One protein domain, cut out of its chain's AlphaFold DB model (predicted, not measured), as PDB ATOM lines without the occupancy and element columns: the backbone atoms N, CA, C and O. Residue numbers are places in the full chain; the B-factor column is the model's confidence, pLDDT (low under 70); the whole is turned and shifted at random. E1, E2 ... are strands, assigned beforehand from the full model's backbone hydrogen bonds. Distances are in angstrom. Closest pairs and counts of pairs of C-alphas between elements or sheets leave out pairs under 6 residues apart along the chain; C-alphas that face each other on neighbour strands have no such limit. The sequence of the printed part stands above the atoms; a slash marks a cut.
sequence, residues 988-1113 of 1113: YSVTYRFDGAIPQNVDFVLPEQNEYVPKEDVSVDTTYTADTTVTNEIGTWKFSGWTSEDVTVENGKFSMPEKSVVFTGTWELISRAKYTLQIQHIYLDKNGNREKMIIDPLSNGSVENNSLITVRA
ATOM      1  N   TYR A 988     118.305 122.477 204.122       86.75
ATOM      2  CA  TYR A 988     119.491 122.112 204.876       86.75
ATOM      3  C   TYR A 988     119.819 123.218 205.876       86.75
ATOM      4  O   TYR A 988     119.667 124.409 205.591       86.75
ATOM      5  N   SER A 989     120.257 122.827 207.070       89.38
ATOM      6  CA  SER A 989     120.461 123.753 208.185       89.38
ATOM      7  C   SER A 989     121.892 124.285 208.255       89.38
ATOM      8  O   SER A 989     122.863 123.549 208.079       89.38
ATOM      9  N   VAL A 990     122.028 125.575 208.557       92.94
ATOM     10  CA  VAL A 990     123.307 126.224 208.868       92.94
ATOM     11  C   VAL A 990     123.355 126.468 210.369       92.94
ATOM     12  O   VAL A 990     122.449 127.079 210.935       92.94
ATOM     13  N   THR A 991     124.401 125.968 211.022       92.00
ATOM     14  CA  THR A 991     124.548 125.985 212.485       92.00
ATOM     15  C   THR A 991     125.901 126.546 212.904       92.00
ATOM     16  O   THR A 991     126.883 126.442 212.169       92.00
ATOM     17  N   TYR A 992     125.960 127.139 214.097       92.31
ATOM     18  CA  TYR A 992     127.139 127.836 214.612       92.31
ATOM     19  C   TYR A 992     127.517 127.308 216.000       92.31
ATOM     20  O   TYR A 992     126.646 127.094 216.843       92.31
ATOM     21  N   ARG A 993     128.814 127.114 216.263       90.62
ATOM     22  CA  ARG A 993     129.338 126.645 217.562       90.62
ATOM     23  C   ARG A 993     130.700 127.254 217.892       90.62
ATOM     24  O   ARG A 993     131.509 127.483 216.998       90.62
ATOM     25  N   PHE A 994     131.002 127.441 219.173       89.12
ATOM     26  CA  PHE A 994     132.376 127.733 219.595       89.12
ATOM     27  C   PHE A 994     133.175 126.446 219.822       89.12
ATOM     28  O   PHE A 994     132.612 125.437 220.248       89.12
ATOM     29  N   ASP A 995     134.482 126.507 219.580       84.00
ATOM     30  CA  ASP A 995     135.448 125.464 219.931       84.00
ATOM     31  C   ASP A 995     136.639 126.048 220.719       84.00
ATOM     32  O   ASP A 995     136.931 127.248 220.673       84.00
ATOM     33  N   GLY A 996     137.320 125.186 221.471       78.38
ATOM     34  CA  GLY A 996     138.437 125.545 222.336       78.38
ATOM     35  C   GLY A 996     138.030 126.279 223.620       78.38
ATOM     36  O   GLY A 996     136.941 126.107 224.170       78.38
ATOM     37  N   ALA A 997     138.957 127.073 224.159       76.31
ATOM     38  CA  ALA A 997     138.781 127.759 225.437       76.31
ATOM     39  C   ALA A 997     138.056 129.104 225.259       76.31
ATOM     40  O   ALA A 997     138.668 130.089 224.850       76.31
ATOM     41  N   ILE A 998     136.770 129.159 225.614       82.62
ATOM     42  CA  ILE A 998     135.984 130.401 225.569       82.62
ATOM     43  C   ILE A 998     136.198 131.293 226.816       82.62
ATOM     44  O   ILE A 998     136.431 130.774 227.918       82.62
ATOM     45  N   PRO A 999     136.076 132.631 226.689       81.50
ATOM     46  CA  PRO A 999     136.191 133.561 227.813       81.50
ATOM     47  C   PRO A 999     135.125 133.312 228.895       81.50
ATOM     48  O   PRO A 999     133.940 133.538 228.690       81.50
ATOM     49  N   GLN A1000     135.549 132.868 230.080       77.94
ATOM     50  CA  GLN A1000     134.658 132.673 231.235       77.94
ATOM     51  C   GLN A1000     134.018 133.998 231.698       77.94
ATOM     52  O   GLN A1000     134.652 135.052 231.604       77.94
ATOM     53  N   ASN A1001     132.807 133.920 232.261       76.62
ATOM     54  CA  ASN A1001     132.009 135.055 232.758       76.62
ATOM     55  C   ASN A1001     131.688 136.127 231.691       76.62
ATOM     56  O   ASN A1001     131.630 137.317 231.999       76.62
ATOM     57  N   VAL A1002     131.481 135.702 230.441       79.06
ATOM     58  CA  VAL A1002     130.950 136.522 229.343       79.06
ATOM     59  C   VAL A1002     129.759 135.782 228.738       79.06
ATOM     60  O   VAL A1002     129.881 134.604 228.406       79.06
ATOM     61  N   ASP A1003     128.621 136.461 228.601       80.19
ATOM     62  CA  ASP A1003     127.446 135.902 227.932       80.19
ATOM     63  C   ASP A1003     127.645 135.955 226.410       80.19
ATOM     64  O   ASP A1003     127.876 137.023 225.837       80.19
ATOM     65  N   PHE A1004     127.552 134.798 225.749       82.75
ATOM     66  CA  PHE A1004     127.617 134.681 224.292       82.75
ATOM     67  C   PHE A1004     126.267 134.237 223.728       82.75
ATOM     68  O   PHE A1004     125.611 133.363 224.293       82.75
ATOM     69  N   VAL A1005     125.884 134.805 222.585       82.25
ATOM     70  CA  VAL A1005     124.673 134.436 221.844       82.25
ATOM     71  C   VAL A1005     125.124 133.825 220.527       82.25
ATOM     72  O   VAL A1005     125.677 134.526 219.687       82.25
ATOM     73  N   LEU A1006     124.942 132.514 220.356       85.56
ATOM     74  CA  LEU A1006     125.219 131.877 219.069       85.56
ATOM     75  C   LEU A1006     124.214 132.375 218.013       85.56
ATOM     76  O   LEU A1006     123.045 132.562 218.353       85.56
ATOM     77  N   PRO A1007     124.643 132.574 216.753       87.81
ATOM     78  CA  PRO A1007     123.737 132.908 215.659       87.81
ATOM     79  C   PRO A1007     122.649 131.846 215.479       87.81
ATOM     80  O   PRO A1007     122.891 130.653 215.684       87.81
ATOM     81  N   GLU A1008     121.452 132.282 215.091       83.44
ATOM     82  CA  GLU A1008     120.287 131.405 214.960       83.44
ATOM     83  C   GLU A1008     120.494 130.343 213.869       83.44
ATOM     84  O   GLU A1008     120.986 130.636 212.774       83.44
ATOM     85  N   GLN A1009     120.076 129.105 214.152       86.31
ATOM     86  CA  GLN A1009     120.002 128.057 213.136       86.31
ATOM     87  C   GLN A1009     118.967 128.461 212.083       86.31
ATOM     88  O   GLN A1009     117.805 128.687 212.410       86.31
ATOM     89  N   ASN A1010     119.395 128.519 210.826       86.31
ATOM     90  CA  ASN A1010     118.559 128.897 209.689       86.31
ATOM     91  C   ASN A1010     118.620 127.824 208.596       86.31
ATOM     92  O   ASN A1010     119.596 127.076 208.510       86.31
ATOM     93  N   GLU A1011     117.577 127.755 207.767       85.69
ATOM     94  CA  GLU A1011     117.395 126.703 206.763       85.69
ATOM     95  C   GLU A1011     117.306 127.238 205.330       85.69
ATOM     96  O   GLU A1011     116.594 128.200 205.016       85.69
ATOM     97  N   TYR A1012     118.052 126.584 204.441       85.50
ATOM     98  CA  TYR A1012     118.329 127.044 203.085       85.50
ATOM     99  C   TYR A1012     118.197 125.889 202.090       85.50
ATOM    100  O   TYR A1012     118.546 124.753 202.410       85.50
ATOM    101  N   VAL A1013     117.692 126.166 200.887       83.62
ATOM    102  CA  VAL A1013     117.639 125.165 199.809       83.62
ATOM    103  C   VAL A1013     119.012 125.038 199.140       83.62
ATOM    104  O   VAL A1013     119.795 125.993 199.159       83.62
ATOM    105  N   PRO A1014     119.334 123.899 198.503       82.56
ATOM    106  CA  PRO A1014     120.541 123.770 197.695       82.56
ATOM    107  C   PRO A1014     120.707 124.911 196.684       82.56
ATOM    108  O   PRO A1014     119.767 125.266 195.972       82.56
ATOM    109  N   LYS A1015     121.928 125.449 196.583       82.00
ATOM    110  CA  LYS A1015     122.310 126.580 195.709       82.00
ATOM    111  C   LYS A1015     121.644 127.923 196.077       82.00
ATOM    112  O   LYS A1015     121.590 128.841 195.257       82.00
ATOM    113  N   GLU A1016     121.158 128.071 197.311       82.75
ATOM    114  CA  GLU A1016     120.809 129.368 197.909       82.75
ATOM    115  C   GLU A1016     122.082 130.098 198.393       82.75
ATOM    116  O   GLU A1016     123.016 129.477 198.903       82.75
ATOM    117  N   ASP A1017     122.141 131.418 198.204       84.00
ATOM    118  CA  ASP A1017     123.360 132.233 198.342       84.00
ATOM    119  C   ASP A1017     123.521 132.789 199.778       84.00
ATOM    120  O   ASP A1017     123.309 133.982 200.058       84.00
ATOM    121  N   VAL A1018     123.850 131.889 200.711       87.81
ATOM    122  CA  VAL A1018     123.876 132.123 202.164       87.81
ATOM    123  C   VAL A1018     124.990 133.093 202.558       87.81
ATOM    124  O   VAL A1018     126.113 133.028 202.062       87.81
ATOM    125  N   SER A1019     124.687 134.000 203.490       89.25
ATOM    126  CA  SER A1019     125.680 134.893 204.105       89.25
ATOM    127  C   SER A1019     126.099 134.343 205.465       89.25
ATOM    128  O   SER A1019     125.246 133.949 206.257       89.25
ATOM    129  N   VAL A1020     127.403 134.319 205.738       88.88
ATOM    130  CA  VAL A1020     127.938 133.897 207.040       88.88
ATOM    131  C   VAL A1020     127.626 134.967 208.086       88.88
ATOM    132  O   VAL A1020     127.654 136.163 207.786       88.88
ATOM    133  N   ASP A1021     127.329 134.541 209.313       88.31
ATOM    134  CA  ASP A1021     127.072 135.442 210.434       88.31
ATOM    135  C   ASP A1021     128.198 136.473 210.650       88.31
ATOM    136  O   ASP A1021     129.386 136.202 210.460       88.31
ATOM    137  N   THR A1022     127.803 137.663 211.112       85.00
ATOM    138  CA  THR A1022     128.709 138.759 211.486       85.00
ATOM    139  C   THR A1022     128.532 139.246 212.931       85.00
ATOM    140  O   THR A1022     129.190 140.209 213.325       85.00
ATOM    141  N   THR A1023     127.715 138.565 213.749       82.75
ATOM    142  CA  THR A1023     127.538 138.822 215.194       82.75
ATOM    143  C   THR A1023     128.875 138.782 215.936       82.75
ATOM    144  O   THR A1023     129.130 139.625 216.798       82.75
ATOM    145  N   TYR A1024     129.769 137.869 215.539       82.88
ATOM    146  CA  TYR A1024     131.177 137.893 215.931       82.88
ATOM    147  C   TYR A1024     132.075 138.016 214.696       82.88
ATOM    148  O   TYR A1024     132.279 137.068 213.943       82.88
ATOM    149  N   THR A1025     132.663 139.196 214.492       81.06
ATOM    150  CA  THR A1025     133.706 139.409 213.475       81.06
ATOM    151  C   THR A1025     135.098 139.123 214.035       81.06
ATOM    152  O   THR A1025     135.318 139.202 215.245       81.06
ATOM    153  N   ALA A1026     136.072 138.865 213.161       78.19
ATOM    154  CA  ALA A1026     137.464 138.596 213.533       78.19
ATOM    155  C   ALA A1026     138.211 139.774 214.207       78.19
ATOM    156  O   ALA A1026     139.380 139.625 214.534       78.19
ATOM    157  N   ASP A1027     137.583 140.937 214.427       78.81
ATOM    158  CA  ASP A1027     138.120 142.035 215.254       78.81
ATOM    159  C   ASP A1027     137.387 142.200 216.600       78.81
ATOM    160  O   ASP A1027     137.734 143.065 217.409       78.81
ATOM    161  N   THR A1028     136.411 141.334 216.886       86.12
ATOM    162  CA  THR A1028     135.661 141.349 218.145       86.12
ATOM    163  C   THR A1028     136.576 140.995 219.311       86.12
ATOM    164  O   THR A1028     137.240 139.957 219.297       86.12
ATOM    165  N   THR A1029     136.601 141.841 220.343       86.56
ATOM    166  CA  THR A1029     137.383 141.601 221.563       86.56
ATOM    167  C   THR A1029     136.518 141.715 222.812       86.56
ATOM    168  O   THR A1029     135.677 142.604 222.922       86.56
ATOM    169  N   VAL A1030     136.737 140.814 223.771       84.12
ATOM    170  CA  VAL A1030     136.049 140.797 225.074       84.12
ATOM    171  C   VAL A1030     137.083 140.703 226.190       84.12
ATOM    172  O   VAL A1030     138.115 140.057 226.027       84.12
ATOM    173  N   THR A1031     136.849 141.365 227.324       79.94
ATOM    174  CA  THR A1031     137.799 141.377 228.450       79.94
ATOM    175  C   THR A1031     137.144 140.830 229.707       79.94
ATOM    176  O   THR A1031     136.101 141.330 230.117       79.94
ATOM    177  N   ASN A1032     137.783 139.838 230.328       79.38
ATOM    178  CA  ASN A1032     137.399 139.283 231.622       79.38
ATOM    179  C   ASN A1032     138.567 139.374 232.627       79.38
ATOM    180  O   ASN A1032     139.613 139.959 232.342       79.38
ATOM    181  N   GLU A1033     138.398 138.788 233.813       70.44
ATOM    182  CA  GLU A1033     139.374 138.819 234.917       70.44
ATOM    183  C   GLU A1033     140.747 138.202 234.567       70.44
ATOM    184  O   GLU A1033     141.761 138.528 235.196       70.44
ATOM    185  N   ILE A1034     140.789 137.329 233.553       75.00
ATOM    186  CA  ILE A1034     142.015 136.714 233.027       75.00
ATOM    187  C   ILE A1034     142.717 137.692 232.073       75.00
ATOM    188  O   ILE A1034     143.941 137.852 232.129       75.00
ATOM    189  N   GLY A1035     141.948 138.372 231.217       78.75
ATOM    190  CA  GLY A1035     142.455 139.361 230.274       78.75
ATOM    191  C   GLY A1035     141.552 139.607 229.066       78.75
ATOM    192  O   GLY A1035     140.373 139.252 229.073       78.75
ATOM    193  N   THR A1036     142.111 140.235 228.029       85.44
ATOM    194  CA  THR A1036     141.409 140.510 226.768       85.44
ATOM    195  C   THR A1036     141.625 139.373 225.782       85.44
ATOM    196  O   THR A1036     142.763 139.007 225.484       85.44
ATOM    197  N   TRP A1037     140.522 138.868 225.244       88.69
ATOM    198  CA  TRP A1037     140.449 137.855 224.204       88.69
ATOM    199  C   TRP A1037     140.001 138.480 222.881       88.69
ATOM    200  O   TRP A1037     139.310 139.501 222.886       88.69
ATOM    201  N   LYS A1038     140.364 137.856 221.762       90.06
ATOM    202  CA  LYS A1038     139.976 138.221 220.395       90.06
ATOM    203  C   LYS A1038     139.319 137.024 219.702       90.06
ATOM    204  O   LYS A1038     139.772 135.900 219.896       90.06
ATOM    205  N   PHE A1039     138.263 137.255 218.928       91.56
ATOM    206  CA  PHE A1039     137.631 136.216 218.113       91.56
ATOM    207  C   PHE A1039     138.425 135.984 216.822       91.56
ATOM    208  O   PHE A1039     138.831 136.945 216.171       91.56
ATOM    209  N   SER A1040     138.618 134.726 216.429       85.50
ATOM    210  CA  SER A1040     139.361 134.356 215.213       85.50
ATOM    211  C   SER A1040     138.551 134.521 213.920       85.50
ATOM    212  O   SER A1040     139.126 134.512 212.833       85.50
ATOM    213  N   GLY A1041     137.224 134.650 214.026       86.88
ATOM    214  CA  GLY A1041     136.283 134.517 212.911       86.88
ATOM    215  C   GLY A1041     135.614 133.136 212.859       86.88
ATOM    216  O   GLY A1041     135.997 132.214 213.584       86.88
ATOM    217  N   TRP A1042     134.601 133.016 212.000       90.38
ATOM    218  CA  TRP A1042     133.905 131.763 211.694       90.38
ATOM    219  C   TRP A1042     134.614 131.002 210.564       90.38
ATOM    220  O   TRP A1042     134.929 131.588 209.528       90.38
ATOM    221  N   THR A1043     134.815 129.693 210.725       88.94
ATOM    222  CA  THR A1043     135.311 128.782 209.678       88.94
ATOM    223  C   THR A1043     134.410 127.553 209.557       88.94
ATOM    224  O   THR A1043     133.687 127.216 210.491       88.94
ATOM    225  N   SER A1044     134.431 126.867 208.414       91.75
ATOM    226  CA  SER A1044     133.720 125.599 208.211       91.75
ATOM    227  C   SER A1044     134.591 124.630 207.414       91.75
ATOM    228  O   SER A1044     135.421 125.057 206.613       91.75
ATOM    229  N   GLU A1045     134.399 123.331 207.641       90.06
ATOM    230  CA  GLU A1045     134.942 122.258 206.795       90.06
ATOM    231  C   GLU A1045     133.940 121.842 205.699       90.06
ATOM    232  O   GLU A1045     134.294 121.121 204.768       90.06
ATOM    233  N   ASP A1046     132.685 122.302 205.787       89.81
ATOM    234  CA  ASP A1046     131.619 121.913 204.868       89.81
ATOM    235  C   ASP A1046     131.592 122.732 203.575       89.81
ATOM    236  O   ASP A1046     131.140 122.215 202.551       89.81
ATOM    237  N   VAL A1047     132.037 123.995 203.634       90.50
ATOM    238  CA  VAL A1047     131.917 124.995 202.560       90.50
ATOM    239  C   VAL A1047     133.105 125.962 202.527       90.50
ATOM    240  O   VAL A1047     133.615 126.384 203.566       90.50
ATOM    241  N   THR A1048     133.498 126.384 201.324       88.69
ATOM    242  CA  THR A1048     134.407 127.524 201.125       88.69
ATOM    243  C   THR A1048     133.603 128.822 201.153       88.69
ATOM    244  O   THR A1048     132.596 128.936 200.459       88.69
ATOM    245  N   VAL A1049     134.061 129.811 201.925       88.25
ATOM    246  CA  VAL A1049     133.417 131.129 202.031       88.25
ATOM    247  C   VAL A1049     134.148 132.145 201.154       88.25
ATOM    248  O   VAL A1049     135.326 132.423 201.376       88.25
ATOM    249  N   GLU A1050     133.439 132.761 200.212       84.88
ATOM    250  CA  GLU A1050     133.943 133.853 199.377       84.88
ATOM    251  C   GLU A1050     133.196 135.154 199.697       84.88
ATOM    252  O   GLU A1050     131.971 135.203 199.713       84.88
ATOM    253  N   ASN A1051     133.936 136.232 199.983       82.62
ATOM    254  CA  ASN A1051     133.382 137.557 200.319       82.62
ATOM    255  C   ASN A1051     132.327 137.567 201.454       82.62
ATOM    256  O   ASN A1051     131.483 138.459 201.507       82.62
ATOM    257  N   GLY A1052     132.378 136.593 202.373       84.62
ATOM    258  CA  GLY A1052     131.406 136.438 203.464       84.62
ATOM    259  C   GLY A1052     130.141 135.652 203.094       84.62
ATOM    260  O   GLY A1052     129.202 135.617 203.887       84.62
ATOM    261  N   LYS A1053     130.108 135.012 201.919       89.19
ATOM    262  CA  LYS A1053     129.012 134.160 201.445       89.19
ATOM    263  C   LYS A1053     129.473 132.762 201.039       89.19
ATOM    264  O   LYS A1053     130.658 132.540 200.799       89.19
ATOM    265  N   PHE A1054     128.525 131.840 200.916       90.00
ATOM    266  CA  PHE A1054     128.707 130.540 200.275       90.00
ATOM    267  C   PHE A1054     127.392 130.073 199.626       90.00
ATOM    268  O   PHE A1054     126.307 130.384 200.109       90.00
ATOM    269  N   SER A1055     127.491 129.289 198.551       88.12
ATOM    270  CA  SER A1055     126.344 128.576 197.973       88.12
ATOM    271  C   SER A1055     126.012 127.367 198.845       88.12
ATOM    272  O   SER A1055     126.884 126.522 199.061       88.12
ATOM    273  N   MET A1056     124.764 127.238 199.299       88.94
ATOM    274  CA  MET A1056     124.338 126.118 200.141       88.94
ATOM    275  C   MET A1056     124.535 124.765 199.424       88.94
ATOM    276  O   MET A1056     124.038 124.599 198.303       88.94
ATOM    277  N   PRO A1057     125.246 123.791 200.023       86.81
ATOM    278  CA  PRO A1057     125.374 122.445 199.475       86.81
ATOM    279  C   PRO A1057     124.136 121.587 199.789       86.81
ATOM    280  O   PRO A1057     123.286 121.956 200.593       86.81
ATOM    281  N   GLU A1058     124.076 120.392 199.203       88.62
ATOM    282  CA  GLU A1058     123.054 119.359 199.466       88.62
ATOM    283  C   GLU A1058     123.370 118.600 200.787       88.62
ATOM    284  O   GLU A1058     123.426 117.374 200.842       88.62
ATOM    285  N   LYS A1059     123.687 119.362 201.850       90.00
ATOM    286  CA  LYS A1059     123.918 118.920 203.240       90.00
ATOM    287  C   LYS A1059     123.854 120.109 204.208       90.00
ATOM    288  O   LYS A1059     124.147 121.238 203.820       90.00
ATOM    289  N   SER A1060     123.560 119.861 205.486       92.69
ATOM    290  CA  SER A1060     123.729 120.873 206.543       92.69
ATOM    291  C   SER A1060     125.192 121.314 206.685       92.69
ATOM    292  O   SER A1060     126.115 120.553 206.388       92.69
ATOM    293  N   VAL A1061     125.393 122.545 207.159       93.88
ATOM    294  CA  VAL A1061     126.693 123.227 207.248       93.88
ATOM    295  C   VAL A1061     126.954 123.674 208.685       93.88
ATOM    296  O   VAL A1061     126.106 124.318 209.307       93.88
ATOM    297  N   VAL A1062     128.142 123.369 209.212       93.38
ATOM    298  CA  VAL A1062     128.553 123.766 210.565       93.38
ATOM    299  C   VAL A1062     129.677 124.797 210.506       93.38
ATOM    300  O   VAL A1062     130.780 124.518 210.031       93.38
ATOM    301  N   PHE A1063     129.429 125.983 211.059       93.56
ATOM    302  CA  PHE A1063     130.448 126.993 211.324       93.56
ATOM    303  C   PHE A1063     130.982 126.868 212.751       93.56
ATOM    304  O   PHE A1063     130.236 126.804 213.728       93.56
ATOM    305  N   THR A1064     132.304 126.848 212.872       91.44
ATOM    306  CA  THR A1064     133.033 126.786 214.138       91.44
ATOM    307  C   THR A1064     133.801 128.091 214.347       91.44
ATOM    308  O   THR A1064     134.433 128.605 213.426       91.44
ATOM    309  N   GLY A1065     133.716 128.659 215.549       89.75
ATOM    310  CA  GLY A1065     134.385 129.903 215.934       89.75
ATOM    311  C   GLY A1065     135.315 129.692 217.125       89.75
ATOM    312  O   GLY A1065     135.004 128.912 218.024       89.75
ATOM    313  N   THR A1066     136.450 130.390 217.169       87.75
ATOM    314  CA  THR A1066     137.457 130.232 218.239       87.75
ATOM    315  C   THR A1066     137.879 131.575 218.838       87.75
ATOM    316  O   THR A1066     137.736 132.620 218.201       87.75
ATOM    317  N   TRP A1067     138.391 131.557 220.073       87.69
ATOM    318  CA  TRP A1067     138.837 132.747 220.810       87.69
ATOM    319  C   TRP A1067     140.302 132.618 221.258       87.69
ATOM    320  O   TRP A1067     140.696 131.604 221.831       87.69
ATOM    321  N   GLU A1068     141.099 133.670 221.060       87.19
ATOM    322  CA  GLU A1068     142.514 133.753 221.453       87.19
ATOM    323  C   GLU A1068     142.725 134.787 222.575       87.19
ATOM    324  O   GLU A1068     142.239 135.914 222.495       87.19
ATOM    325  N   LEU A1069     143.482 134.443 223.626       83.69
ATOM    326  CA  LEU A1069     143.829 135.357 224.726       83.69
ATOM    327  C   LEU A1069     145.009 136.271 224.337       83.69
ATOM    328  O   LEU A1069     146.171 135.897 224.501       83.69
ATOM    329  N   ILE A1070     144.716 137.492 223.885       85.69
ATOM    330  CA  ILE A1070     145.716 138.434 223.349       85.69
ATOM    331  C   ILE A1070     146.419 139.311 224.403       85.69
ATOM    332  O   ILE A1070     147.491 139.854 224.136       85.69
ATOM    333  N   SER A1071     145.865 139.474 225.610       80.25
ATOM    334  CA  SER A1071     146.567 140.131 226.730       80.25
ATOM    335  C   SER A1071     146.022 139.694 228.093       80.25
ATOM    336  O   SER A1071     144.900 139.207 228.169       80.25
ATOM    337  N   ARG A1072     146.796 139.862 229.179       76.38
ATOM    338  CA  ARG A1072     146.396 139.499 230.557       76.38
ATOM    339  C   ARG A1072     146.263 140.712 231.478       76.38
ATOM    340  O   ARG A1072     147.030 141.668 231.361       76.38
ATOM    341  N   ALA A1073     145.320 140.642 232.419       64.62
ATOM    342  CA  ALA A1073     145.064 141.700 233.396       64.62
ATOM    343  C   ALA A1073     146.252 141.927 234.359       64.62
ATOM    344  O   ALA A1073     146.990 140.998 234.696       64.62
ATOM    345  N   LYS A1074     146.430 143.173 234.827       58.00
ATOM    346  CA  LYS A1074     147.467 143.569 235.798       58.00
ATOM    347  C   LYS A1074     146.826 144.140 237.063       58.00
ATOM    348  O   LYS A1074     145.952 144.997 236.975       58.00
ATOM    349  N   TYR A1075     147.309 143.696 238.220       53.06
ATOM    350  CA  TYR A1075     146.779 144.045 239.541       53.06
ATOM    351  C   TYR A1075     147.812 144.823 240.371       53.06
ATOM    352  O   TYR A1075     149.018 144.661 240.182       53.06
ATOM    353  N   THR A1076     147.339 145.637 241.321       48.53
ATOM    354  CA  THR A1076     148.178 146.459 242.212       48.53
ATOM    355  C   THR A1076     147.767 146.235 243.667       48.53
ATOM    356  O   THR A1076     146.578 146.260 243.980       48.53
ATOM    357  N   LEU A1077     148.737 146.043 244.563       48.75
ATOM    358  CA  LEU A1077     148.516 145.818 245.996       48.75
ATOM    359  C   LEU A1077     148.825 147.074 246.826       48.75
ATOM    360  O   LEU A1077     149.675 147.882 246.455       48.75
ATOM    361  N   GLN A1078     148.170 147.206 247.983       48.34
ATOM    362  CA  GLN A1078     148.517 148.175 249.030       48.34
ATOM    363  C   GLN A1078     148.802 147.452 250.350       48.34
ATOM    364  O   GLN A1078     148.184 146.435 250.656       48.34
ATOM    365  N   ILE A1079     149.719 148.007 251.145       52.88
ATOM    366  CA  ILE A1079     150.094 147.522 252.480       52.88
ATOM    367  C   ILE A1079     149.873 148.672 253.472       52.88
ATOM    368  O   ILE A1079     150.086 149.835 253.131       52.88
ATOM    369  N   GLN A1080     149.416 148.367 254.689       55.47
ATOM    370  CA  GLN A1080     149.101 149.358 255.725       55.47
ATOM    371  C   GLN A1080     149.798 149.011 257.044       55.47
ATOM    372  O   GLN A1080     149.792 147.853 257.460       55.47
ATOM    373  N   HIS A1081     150.333 150.020 257.737       54.25
ATOM    374  CA  HIS A1081     150.867 149.884 259.094       54.25
ATOM    375  C   HIS A1081     149.968 150.594 260.118       54.25
ATOM    376  O   HIS A1081     149.436 151.682 259.875       54.25
ATOM    377  N   ILE A1082     149.795 149.963 261.283       58.09
ATOM    378  CA  ILE A1082     148.916 150.419 262.367       58.09
ATOM    379  C   ILE A1082     149.722 150.436 263.666       58.09
ATOM    380  O   ILE A1082     150.271 149.410 264.058       58.09
ATOM    381  N   TYR A1083     149.745 151.578 264.356       56.91
ATOM    382  CA  TYR A1083     150.421 151.722 265.646       56.91
ATOM    383  C   TYR A1083     149.411 151.815 266.798       56.91
ATOM    384  O   TYR A1083     148.394 152.512 266.704       56.91
ATOM    385  N   LEU A1084     149.698 151.091 267.884       57.03
ATOM    386  CA  LEU A1084     148.890 151.025 269.104       57.03
ATOM    387  C   LEU A1084     149.526 151.856 270.226       57.03
ATOM    388  O   LEU A1084     150.749 151.883 270.366       57.03
ATOM    389  N   ASP A1085     148.684 152.489 271.037       56.44
ATOM    390  CA  ASP A1085     149.061 153.161 272.272       56.44
ATOM    391  C   ASP A1085     149.339 152.159 273.408       56.44
ATOM    392  O   ASP A1085     149.165 150.941 273.303       56.44
ATOM    393  N   LYS A1086     149.757 152.710 274.547       58.09
ATOM    394  CA  LYS A1086     150.161 151.978 275.759       58.09
ATOM    395  C   LYS A1086     149.006 151.226 276.439       58.09
ATOM    396  O   LYS A1086     149.262 150.400 277.308       58.09
ATOM    397  N   ASN A1087     147.766 151.528 276.055       56.84
ATOM    398  CA  ASN A1087     146.532 150.933 276.560       56.84
ATOM    399  C   ASN A1087     145.872 150.003 275.516       56.84
ATOM    400  O   ASN A1087     144.780 149.496 275.762       56.84
ATOM    401  N   GLY A1088     146.521 149.768 274.366       57.44
ATOM    402  CA  GLY A1088     146.058 148.872 273.306       57.44
ATOM    403  C   GLY A1088     145.134 149.504 272.257       57.44
ATOM    404  O   GLY A1088     144.605 148.778 271.417       57.44
ATOM    405  N   ASN A1089     144.937 150.827 272.261       55.56
ATOM    406  CA  ASN A1089     144.082 151.522 271.291       55.56
ATOM    407  C   ASN A1089     144.892 152.097 270.120       55.56
ATOM    408  O   ASN A1089     146.060 152.432 270.261       55.56
ATOM    409  N   ARG A1090     144.298 152.208 268.927       60.81
ATOM    410  CA  ARG A1090     145.013 152.633 267.704       60.81
ATOM    411  C   ARG A1090     145.273 154.144 267.717       60.81
ATOM    412  O   ARG A1090     144.351 154.917 267.483       60.81
ATOM    413  N   GLU A1091     146.520 154.554 267.960       53.22
ATOM    414  CA  GLU A1091     146.893 155.974 268.104       53.22
ATOM    415  C   GLU A1091     147.204 156.645 266.757       53.22
ATOM    416  O   GLU A1091     146.963 157.842 266.586       53.22
ATOM    417  N   LYS A1092     147.720 155.889 265.772       50.56
ATOM    418  CA  LYS A1092     147.929 156.412 264.415       50.56
ATOM    419  C   LYS A1092     147.967 155.333 263.335       50.56
ATOM    420  O   LYS A1092     148.609 154.293 263.483       50.56
ATOM    421  N   MET A1093     147.324 155.644 262.214       48.72
ATOM    422  CA  MET A1093     147.471 154.958 260.933       48.72
ATOM    423  C   MET A1093     148.355 155.826 260.033       48.72
ATOM    424  O   MET A1093     148.148 157.039 259.958       48.72
ATOM    425  N   ILE A1094     149.344 155.222 259.376       50.25
ATOM    426  CA  ILE A1094     150.184 155.887 258.374       50.25
ATOM    427  C   ILE A1094     150.172 155.006 257.125       50.25
ATOM    428  O   ILE A1094     150.353 153.793 257.212       50.25
ATOM    429  N   ILE A1095     149.906 155.630 255.980       53.12
ATOM    430  CA  ILE A1095     149.932 155.003 254.660       53.12
ATOM    431  C   ILE A1095     151.090 155.663 253.916       53.12
ATOM    432  O   ILE A1095     151.036 156.867 253.658       53.12
ATOM    433  N   ASP A1096     152.134 154.897 253.613       47.28
ATOM    434  CA  ASP A1096     153.251 155.394 252.811       47.28
ATOM    435  C   ASP A1096     152.844 155.494 251.327       47.28
ATOM    436  O   ASP A1096     152.083 154.654 250.833       47.28
ATOM    437  N   PRO A1097     153.314 156.518 250.589       45.53
ATOM    438  CA  PRO A1097     153.020 156.658 249.169       45.53
ATOM    439  C   PRO A1097     153.718 155.569 248.339       45.53
ATOM    440  O   PRO A1097     154.863 155.199 248.596       45.53
ATOM    441  N   LEU A1098     153.013 155.090 247.312       43.84
ATOM    442  CA  LEU A1098     153.410 153.976 246.446       43.84
ATOM    443  C   LEU A1098     154.813 154.143 245.833       43.84
ATOM    444  O   LEU A1098     155.087 155.127 245.142       43.84
ATOM    445  N   SER A1099     155.653 153.117 245.975       37.47
ATOM    446  CA  SER A1099     156.761 152.857 245.054       37.47
ATOM    447  C   SER A1099     156.278 151.943 243.920       37.47
ATOM    448  O   SER A1099     155.575 150.961 244.149       37.47
ATOM    449  N   ASN A1100     156.626 152.272 242.672       47.88
ATOM    450  CA  ASN A1100     156.197 151.484 241.513       47.88
ATOM    451  C   ASN A1100     156.924 150.133 241.458       47.88
ATOM    452  O   ASN A1100     158.141 150.089 241.284       47.88
ATOM    453  N   GLY A1101     156.159 149.043 241.501       38.69
ATOM    454  CA  GLY A1101     156.630 147.690 241.216       38.69
ATOM    455  C   GLY A1101     155.509 146.850 240.611       38.69
ATOM    456  O   GLY A1101     154.522 146.559 241.281       38.69
ATOM    457  N   SER A1102     155.644 146.468 239.341       39.38
ATOM    458  CA  SER A1102     154.724 145.529 238.695       39.38
ATOM    459  C   SER A1102     155.043 144.104 239.138       39.38
ATOM    460  O   SER A1102     156.141 143.615 238.871       39.38
ATOM    461  N   VAL A1103     154.087 143.430 239.776       39.94
ATOM    462  CA  VAL A1103     154.224 142.023 240.168       39.94
ATOM    463  C   VAL A1103     153.502 141.154 239.143       39.94
ATOM    464  O   VAL A1103     152.277 141.156 239.069       39.94
ATOM    465  N   GLU A1104     154.266 140.399 238.356       39.41
ATOM    466  CA  GLU A1104     153.720 139.261 237.615       39.41
ATOM    467  C   GLU A1104     153.501 138.081 238.569       39.41
ATOM    468  O   GLU A1104     154.194 137.933 239.583       39.41
ATOM    469  N   ASN A1105     152.486 137.269 238.273       40.50
ATOM    470  CA  ASN A1105     151.788 136.462 239.271       40.50
ATOM    471  C   ASN A1105     152.523 135.153 239.641       40.50
ATOM    472  O   ASN A1105     152.019 134.063 239.381       40.50
ATOM    473  N   ASN A1106     153.733 135.261 240.208       39.50
ATOM    474  CA  ASN A1106     154.417 134.163 240.912       39.50
ATOM    475  C   ASN A1106     155.557 134.590 241.880       39.50
ATOM    476  O   ASN A1106     156.385 133.764 242.265       39.50
ATOM    477  N   SER A1107     155.652 135.869 242.276       38.84
ATOM    478  CA  SER A1107     156.710 136.336 243.199       38.84
ATOM    479  C   SER A1107     156.337 136.131 244.674       38.84
ATOM    480  O   SER A1107     155.363 136.703 245.158       38.84
ATOM    481  N   LEU A1108     157.131 135.348 245.411       34.69
ATOM    482  CA  LEU A1108     156.849 134.968 246.802       34.69
ATOM    483  C   LEU A1108     157.120 136.115 247.802       34.69
ATOM    484  O   LEU A1108     158.263 136.349 248.200       34.69
ATOM    485  N   ILE A1109     156.075 136.808 248.265       38.28
ATOM    486  CA  ILE A1109     156.197 137.861 249.289       38.28
ATOM    487  C   ILE A1109     156.188 137.232 250.692       38.28
ATOM    488  O   ILE A1109     155.157 136.773 251.174       38.28
ATOM    489  N   THR A1110     157.338 137.240 251.374       33.91
ATOM    490  CA  THR A1110     157.450 136.817 252.782       33.91
ATOM    491  C   THR A1110     157.425 138.033 253.702       33.91
ATOM    492  O   THR A1110     158.375 138.811 253.709       33.91
ATOM    493  N   VAL A1111     156.386 138.165 254.530       33.41
ATOM    494  CA  VAL A1111     156.338 139.169 255.606       33.41
ATOM    495  C   VAL A1111     156.691 138.505 256.940       33.41
ATOM    496  O   VAL A1111     156.026 137.571 257.378       33.41
ATOM    497  N   ARG A1112     157.753 139.001 257.581       32.34
ATOM    498  CA  ARG A1112     158.049 138.834 259.014       32.34
ATOM    499  C   ARG A1112     158.111 140.239 259.633       32.34
ATOM    500  O   ARG A1112     158.524 141.163 258.936       32.34
ATOM    501  N   ALA A1113     157.762 140.450 260.899       35.62
ATOM    502  CA  ALA A1113     157.429 139.487 261.958       35.62
ATOM    503  C   ALA A1113     156.107 139.848 262.652       35.62
ATOM    504  O   ALA A1113     155.734 141.039 262.584       35.62
TER     505      ALA A1113
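What this domain is: This is residues 988 to 1113 of the 1113 residues of the protein "SHIRT domain-containing protein" of Lachnoclostridium sp. An14 (UniProt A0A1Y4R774). What shape is it? With little regular structure, it is a curled sheet, E2, E1, E7, E5, E4, mixed, with the small pair E3 and E6 beside one end and the far hairpin E8 and E9 on a thin arm. How large? The 126 printed residues, all strand in class, have 49 in nine named strands, E1 to E9 in chain order, and no named helix; the whole is extended, radius of gyration of the C-alphas 26.3 A, spanning 88 by 24 by 21 A.

Where its parts are: Where is the sheet? E7, residues 1061 to 1072, is 34.6 A long from C-alpha 1061 at (126.693, 123.227, 207.248); E5 is 1035 to 1043, E1 988 to 994, E2 1010 to 1012, E4 1029 to 1031. The others? E3 is 1017 to 1019, E6 1053 to 1055, E8 1081 to 1084, E9 1090 to 1094, ending at (150.184, 155.887, 258.374).

How they stand to each other: What neighbours E7? Parallel E1 has N 991 and O 1061 at 2.9 A; antiparallel E5 has N 1038 and O 1068 at 2.8 A. What is apart? E7 and E9, for instance.

The domain as a whole: Any cut? The printed part has no cut; E1 to E2 is a long link. Low confidence? Residues 1073 to 1113 are under 70.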